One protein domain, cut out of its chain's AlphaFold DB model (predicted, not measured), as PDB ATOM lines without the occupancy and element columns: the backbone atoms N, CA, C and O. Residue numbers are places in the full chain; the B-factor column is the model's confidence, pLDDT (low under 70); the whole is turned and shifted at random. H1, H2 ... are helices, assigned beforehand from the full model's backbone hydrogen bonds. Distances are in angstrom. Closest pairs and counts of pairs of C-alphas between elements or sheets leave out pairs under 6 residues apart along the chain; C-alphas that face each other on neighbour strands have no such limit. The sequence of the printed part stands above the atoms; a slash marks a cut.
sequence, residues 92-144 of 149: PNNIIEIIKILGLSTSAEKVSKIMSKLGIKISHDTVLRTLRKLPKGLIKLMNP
ATOM      1  N   PRO A  92     118.660  74.029 137.421       92.50
ATOM      2  CA  PRO A  92     118.491  75.378 136.903       92.50
ATOM      3  C   PRO A  92     117.084  75.605 136.329       92.50
ATOM      4  O   PRO A  92     116.471  74.690 135.775       92.50
ATOM      5  N   ASN A  93     116.579  76.832 136.434       93.12
ATOM      6  CA  ASN A  93     115.216  77.184 136.027       93.12
ATOM      7  C   ASN A  93     114.965  76.916 134.532       93.12
ATOM      8  O   ASN A  93     113.922  76.373 134.179       93.12
ATOM      9  N   ASN A  94     115.954  77.165 133.671       91.75
ATOM     10  CA  ASN A  94     115.883  76.846 132.240       91.75
ATOM     11  C   ASN A  94     115.773  75.331 131.972       91.75
ATOM     12  O   ASN A  94     115.072  74.911 131.057       91.75
ATOM     13  N   ILE A  95     116.409  74.484 132.787       93.38
ATOM     14  CA  ILE A  95     116.243  73.025 132.686       93.38
ATOM     15  C   ILE A  95     114.830  72.613 133.110       93.38
ATOM     16  O   ILE A  95     114.218  71.748 132.486       93.38
ATOM     17  N   ILE A  96     114.281  73.243 134.151       94.62
ATOM     18  CA  ILE A  96     112.895  73.013 134.578       94.62
ATOM     19  C   ILE A  96     111.912  73.405 133.462       94.62
ATOM     20  O   ILE A  96     110.924  72.705 133.254       94.62
ATOM     21  N   GLU A  97     112.175  74.485 132.728       93.31
ATOM     22  CA  GLU A  97     111.381  74.896 131.561       93.31
ATOM     23  C   GLU A  97     111.435  73.871 130.428       93.31
ATOM     24  O   GLU A  97     110.383  73.481 129.922       93.31
ATOM     25  N   ILE A  98     112.619  73.346 130.101       93.38
ATOM     26  CA  ILE A  98     112.762  72.253 129.125       93.38
ATOM     27  C   ILE A  98     111.944  71.030 129.560       93.38
ATOM     28  O   ILE A  98     111.194  70.470 128.762       93.38
ATOM     29  N   ILE A  99     112.015  70.646 130.840       94.69
ATOM     30  CA  ILE A  99     111.223  69.534 131.389       94.69
ATOM     31  C   ILE A  99     109.719  69.794 131.235       94.69
ATOM     32  O   ILE A  99     108.980  68.864 130.920       94.69
ATOM     33  N   LYS A 100     109.251  71.033 131.444       94.06
ATOM     34  CA  LYS A 100     107.840  71.401 131.250       94.06
ATOM     35  C   LYS A 100     107.425  71.257 129.788       94.06
ATOM     36  O   LYS A 100     106.410  70.624 129.525       94.06
ATOM     37  N   ILE A 101     108.209  71.795 128.854       93.38
ATOM     38  CA  ILE A 101     107.919  71.732 127.412       93.38
ATOM     39  C   ILE A 101     107.847  70.276 126.948       93.38
ATOM     40  O   ILE A 101     106.855  69.857 126.350       93.38
ATOM     41  N   LEU A 102     108.868  69.483 127.279       93.56
ATOM     42  CA  LEU A 102     108.901  68.069 126.923       93.56
ATOM     43  C   LEU A 102     107.764  67.298 127.604       93.56
ATOM     44  O   LEU A 102     107.095  66.507 126.954       93.56
ATOM     45  N   GLY A 103     107.502  67.551 128.888       93.38
ATOM     46  CA  GLY A 103     106.462  66.856 129.650       93.38
ATOM     47  C   GLY A 103     105.031  67.194 129.231       93.38
ATOM     48  O   GLY A 103     104.134  66.397 129.475       93.38
ATOM     49  N   LEU A 104     104.811  68.346 128.592       91.00
ATOM     50  CA  LEU A 104     103.536  68.681 127.949       91.00
ATOM     51  C   LEU A 104     103.403  68.055 126.556       91.00
ATOM     52  O   LEU A 104     102.290  67.854 126.088       91.00
ATOM     53  N   SER A 105     104.525  67.735 125.908       89.38
ATOM     54  CA  SER A 105     104.561  67.193 124.543       89.38
ATOM     55  C   SER A 105     104.656  65.662 124.503       89.38
ATOM     56  O   SER A 105     104.442  65.046 123.460       89.38
ATOM     57  N   THR A 106     105.048  65.017 125.606       92.12
ATOM     58  CA  THR A 106     105.267  63.567 125.667       92.12
ATOM     59  C   THR A 106     105.111  62.995 127.083       92.12
ATOM     60  O   THR A 106     104.783  63.716 128.021       92.12
ATOM     61  N   SER A 107     105.338  61.686 127.261       93.88
ATOM     62  CA  SER A 107     105.201  61.021 128.569       93.88
ATOM     63  C   SER A 107     106.361  61.326 129.523       93.88
ATOM     64  O   SER A 107     107.509  61.509 129.108       93.88
ATOM     65  N   ALA A 108     106.082  61.300 130.829       94.62
ATOM     66  CA  ALA A 108     107.077  61.545 131.871       94.62
ATOM     67  C   ALA A 108     108.273  60.570 131.812       94.62
ATOM     68  O   ALA A 108     109.413  60.977 132.054       94.62
ATOM     69  N   GLU A 109     108.051  59.306 131.437       97.00
ATOM     70  CA  GLU A 109     109.119  58.317 131.241       97.00
ATOM     71  C   GLU A 109     110.022  58.685 130.063       97.00
ATOM     72  O   GLU A 109     111.246  58.572 130.162       97.00
ATOM     73  N   LYS A 110     109.440  59.139 128.943       97.06
ATOM     74  CA  LYS A 110     110.210  59.578 127.772       97.06
ATOM     75  C   LYS A 110     111.062  60.795 128.115       97.06
ATOM     76  O   LYS A 110     112.249  60.798 127.796       97.06
ATOM     77  N   VAL A 111     110.507  61.772 128.838       97.00
ATOM     78  CA  VAL A 111     111.273  62.936 129.312       97.00
ATOM     79  C   VAL A 111     112.447  62.509 130.193       97.00
ATOM     80  O   VAL A 111     113.570  62.941 129.954       97.00
ATOM     81  N   SER A 112     112.233  61.618 131.166       96.69
ATOM     82  CA  SER A 112     113.310  61.089 132.019       96.69
ATOM     83  C   SER A 112     114.448  60.457 131.200       96.69
ATOM     84  O   SER A 112     115.623  60.750 131.440       96.69
ATOM     85  N   LYS A 113     114.114  59.664 130.172       96.19
ATOM     86  CA  LYS A 113     115.096  59.057 129.257       96.19
ATOM     87  C   LYS A 113     115.857  60.097 128.430       96.19
ATOM     88  O   LYS A 113     117.078  59.993 128.333       96.19
ATOM     89  N   ILE A 114     115.168  61.094 127.871       94.75
ATOM     90  CA  ILE A 114     115.787  62.187 127.099       94.75
ATOM     91  C   ILE A 114     116.753  62.982 127.982       94.75
ATOM     92  O   ILE A 114     117.911  63.161 127.621       94.75
ATOM     93  N   MET A 115     116.315  63.399 129.172       94.31
ATOM     94  CA  MET A 115     117.157  64.171 130.092       94.31
ATOM     95  C   MET A 115     118.392  63.379 130.534       94.31
ATOM     96  O   MET A 115     119.480  63.944 130.614       94.31
ATOM     97  N   SER A 116     118.258  62.063 130.735       93.38
ATOM     98  CA  SER A 116     119.390  61.180 131.041       93.38
ATOM     99  C   SER A 116     120.442  61.167 129.922       93.38
ATOM    100  O   SER A 116     121.637  61.173 130.209       93.38
ATOM    101  N   LYS A 117     120.019  61.220 128.648       92.00
ATOM    102  CA  LYS A 117     120.929  61.348 127.493       92.00
ATOM    103  C   LYS A 117     121.630  62.707 127.423       92.00
ATOM    104  O   LYS A 117     122.704  62.785 126.848       92.00
ATOM    105  N   LEU A 118     121.059  63.738 128.042       90.62
ATOM    106  CA  LEU A 118     121.664  65.065 128.205       90.62
ATOM    107  C   LEU A 118     122.494  65.181 129.500       90.62
ATOM    108  O   LEU A 118     122.795  66.284 129.944       90.62
ATOM    109  N   GLY A 119     122.807  64.063 130.165       91.00
ATOM    110  CA  GLY A 119     123.581  64.047 131.410       91.00
ATOM    111  C   GLY A 119     122.792  64.429 132.671       91.00
ATOM    112  O   GLY A 119     123.356  64.462 133.766       91.00
ATOM    113  N   ILE A 120     121.479  64.672 132.566       93.00
ATOM    114  CA  ILE A 120     120.612  65.108 133.672       93.00
ATOM    115  C   ILE A 120     119.733  63.944 134.140       93.00
ATOM    116  O   ILE A 120     118.684  63.637 133.571       93.00
ATOM    117  N   LYS A 121     120.134  63.302 135.240       91.62
ATOM    118  CA  LYS A 121     119.390  62.174 135.819       91.62
ATOM    119  C   LYS A 121     118.196  62.661 136.649       91.62
ATOM    120  O   LYS A 121     118.366  63.137 137.769       91.62
ATOM    121  N   ILE A 122     116.984  62.502 136.116       94.31
ATOM    122  CA  ILE A 122     115.713  62.766 136.816       94.31
ATOM    123  C   ILE A 122     114.757  61.577 136.681       94.31
ATOM    124  O   ILE A 122     114.764  60.883 135.666       94.31
ATOM    125  N   SER A 123     113.899  61.362 137.681       95.12
ATOM    126  CA  SER A 123     112.818  60.369 137.609       95.12
ATOM    127  C   SER A 123     111.600  60.904 136.852       95.12
ATOM    128  O   SER A 123     111.385  62.117 136.787       95.12
ATOM    129  N   HIS A 124     110.754  60.002 136.349       95.31
ATOM    130  CA  HIS A 124     109.444  60.365 135.798       95.31
ATOM    131  C   HIS A 124     108.582  61.120 136.838       95.31
ATOM    132  O   HIS A 124     107.972  62.135 136.507       95.31
ATOM    133  N   ASP A 125     108.642  60.748 138.125       96.50
ATOM    134  CA  ASP A 125     107.980  61.487 139.215       96.50
ATOM    135  C   ASP A 125     108.438  62.942 139.331       96.50
ATOM    136  O   ASP A 125     107.655  63.834 139.666       96.50
ATOM    137  N   THR A 126     109.717  63.211 139.050       94.75
ATOM    138  CA  THR A 126     110.241  64.580 139.040       94.75
ATOM    139  C   THR A 126     109.587  65.395 137.929       94.75
ATOM    140  O   THR A 126     109.237  66.551 138.161       94.75
ATOM    141  N   VAL A 127     109.358  64.788 136.763       96.06
ATOM    142  CA  VAL A 127     108.637  65.410 135.644       96.06
ATOM    143  C   VAL A 127     107.188  65.684 136.044       96.06
ATOM    144  O   VAL A 127     106.754  66.834 135.993       96.06
ATOM    145  N   LEU A 128     106.464  64.679 136.549       95.38
ATOM    146  CA  LEU A 128     105.072  64.831 136.989       95.38
ATOM    147  C   LEU A 128     104.921  65.913 138.065       95.38
ATOM    148  O   LEU A 128     104.020  66.748 137.995       95.38
ATOM    149  N   ARG A 129     105.825  65.953 139.047       94.25
ATOM    150  CA  ARG A 129     105.829  66.982 140.097       94.25
ATOM    151  C   ARG A 129     106.075  68.380 139.536       94.25
ATOM    152  O   ARG A 129     105.494  69.336 140.044       94.25
ATOM    153  N   THR A 130     106.921  68.511 138.517       93.56
ATOM    154  CA  THR A 130     107.131  69.779 137.808       93.56
ATOM    155  C   THR A 130     105.871  70.210 137.056       93.56
ATOM    156  O   THR A 130     105.474  71.368 137.166       93.56
ATOM    157  N   LEU A 131     105.202  69.286 136.358       92.75
ATOM    158  CA  LEU A 131     103.973  69.569 135.611       92.75
ATOM    159  C   LEU A 131     102.796  69.935 136.526       92.75
ATOM    160  O   LEU A 131     102.051  70.858 136.219       92.75
ATOM    161  N   ARG A 132     102.665  69.297 137.697       92.38
ATOM    162  CA  ARG A 132     101.620  69.619 138.695       92.38
ATOM    163  C   ARG A 132     101.703  71.045 139.250       92.38
ATOM    164  O   ARG A 132     100.730  71.523 139.820       92.38
ATOM    165  N   LYS A 133     102.851  71.717 139.112       90.38
ATOM    166  CA  LYS A 133     103.031  73.123 139.510       90.38
ATOM    167  C   LYS A 133     102.590  74.116 138.433       90.38
ATOM    168  O   LYS A 133     102.645  75.319 138.677       90.38
ATOM    169  N   LEU A 134     102.226  73.647 137.240       89.25
ATOM    170  CA  LEU A 134     101.724  74.518 136.185       89.25
ATOM    171  C   LEU A 134     100.326  75.051 136.543       89.25
ATOM    172  O   LEU A 134      99.563  74.362 137.226       89.25
ATOM    173  N   PRO A 135      99.965  76.254 136.064       86.38
ATOM    174  CA  PRO A 135      98.608  76.765 136.186       86.38
ATOM    175  C   PRO A 135      97.587  75.772 135.620       86.38
ATOM    176  O   PRO A 135      97.789  75.185 134.550       86.38
ATOM    177  N   LYS A 136      96.468  75.598 136.331       75.12
ATOM    178  CA  LYS A 136      95.350  74.763 135.873       75.12
ATOM    179  C   LYS A 136      94.848  75.313 134.525       75.12
ATOM    180  O   LYS A 136      94.461  76.471 134.455       75.12
ATOM    181  N   GLY A 137      94.898  74.496 133.468       67.81
ATOM    182  CA  GLY A 137      94.465  74.856 132.104       67.81
ATOM    183  C   GLY A 137      95.532  74.672 131.017       67.81
ATOM    184  O   GLY A 137      95.195  74.307 129.895       67.81
ATOM    185  N   LEU A 138      96.821  74.797 131.357       66.69
ATOM    186  CA  LEU A 138      97.928  74.647 130.394       66.69
ATOM    187  C   LEU A 138      98.081  73.216 129.853       66.69
ATOM    188  O   LEU A 138      98.447  73.025 128.699       66.69
ATOM    189  N   ILE A 139      97.734  72.211 130.661       58.94
ATOM    190  CA  ILE A 139      97.798  70.789 130.279       58.94
ATOM    191  C   ILE A 139      96.796  70.463 129.155       58.94
ATOM    192  O   ILE A 139      97.029  69.551 128.368       58.94
ATOM    193  N   LYS A 140      95.698  71.224 129.039       54.00
ATOM    194  CA  LYS A 140      94.635  70.972 128.053       54.00
ATOM    195  C   LYS A 140      94.971  71.513 126.655       54.00
ATOM    196  O   LYS A 140      94.412  71.039 125.678       54.00
ATOM    197  N   LEU A 141      95.881  72.487 126.563       53.62
ATOM    198  CA  LEU A 141      96.166  73.248 125.337       53.62
ATOM    199  C   LEU A 141      97.234  72.614 124.431       53.62
ATOM    200  O   LEU A 141      97.355  73.008 123.279       53.62
ATOM    201  N   MET A 142      98.017  71.656 124.934       53.69
ATOM    202  CA  MET A 142      99.175  71.099 124.217       53.69
ATOM    203  C   MET A 142      99.036  69.612 123.880       53.69
ATOM    204  O   MET A 142     100.028  68.963 123.565       53.69
ATOM    205  N   ASN A 143      97.816  69.072 123.913       46.09
ATOM    206  CA  ASN A 143      97.536  67.745 123.379       46.09
ATOM    207  C   ASN A 143      97.007  67.886 121.936       46.09
ATOM    208  O   ASN A 143      95.798  68.024 121.757       46.09
ATOM    209  N   PRO A 144      97.857  67.870 120.891       47.22
ATOM    210  CA  PRO A 144      97.389  67.925 119.503       47.22
ATOM    211  C   PRO A 144      96.528  66.711 119.107       47.22
ATOM    212  O   PRO A 144      95.890  66.733 118.063       47.22
TER     213      PRO A 144
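What this domain is: This is residues 92 to 144 of the 149 residues of an uncharacterized protein of [Clostridium] ultunense Esp (UniProt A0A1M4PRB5). What shape do these atoms make? H1, H2 and H3 make a small core of three helices set crosswise to one another, H2 and H3 coming together near their first residues and H1 packing on H3, while the short H4 sits off at one end, near H1. What is it built of? The 53 printed residues hold four named helices, H1, H2, H3 and H4 in chain order, and no named strand: the class is all helix. How large is it? It is compact, with a radius of gyration of the C-alphas of 10.5 A and spans of 31 by 22 by 17 A.

How they stand to each other: How does H1, residues 93 to 105, stand to H2, residues 108 to 117? They only just touch, with 3 pairs of C-alphas within 8 A, through residues 99 to 103 of H1 alone; the closest C-alphas, of Leu 102 and Val 111, are 6.1 A apart. Their tilt is steep, 48 degrees, opposite ways. Where is H3, residues 124 to 131? It touches H1, about perpendicular at 81 degrees, with the closest C-alphas, of Lys 100 and Leu 131, 6.1 A apart. It touches H2, only just about perpendicular at 72 degrees, with the closest C-alphas, of Ala 108 and His 124, 4.7 A apart; the helix packing is mostly crossed. And H4, residues 138 to 141? It is close to H1 but not clearly touching, the closest C-alphas, of Leu 104 and Ile 139, being 6.5 A apart. It is apart from H2, and only just apart from H3, at 8.2 A. What do the backbones show? Every O i to N i+4 pair is within hydrogen-bond range in H1, H2 and H3; H4 is too short for one, and its 1 O i to N i+3 pair is within range.

Where its parts are: Where does H1 begin? C-alpha 93 is at (115.216, 77.184, 136.027), and H1 is 18.6 A long. How long are the others? H2 is 14.5 A, H3 10.7 A and H4 5.5 A from first to last C-alpha. Where does H4 end? C-alpha 141 is at (96.166, 73.248, 125.337).

The domain as a whole: How far does it reach? The two C-alphas farthest apart, of Gly 119 and Gly 137, are 31.1 A apart. Is it continuous? The printed part has no cut; the link from H1 to H2 is tight, and those from H2 to H3 and H3 to H4 are short. Where is the model's confidence low? Residues 137 to 144 have pLDDT under 70; the mean of the printed part is 87.5.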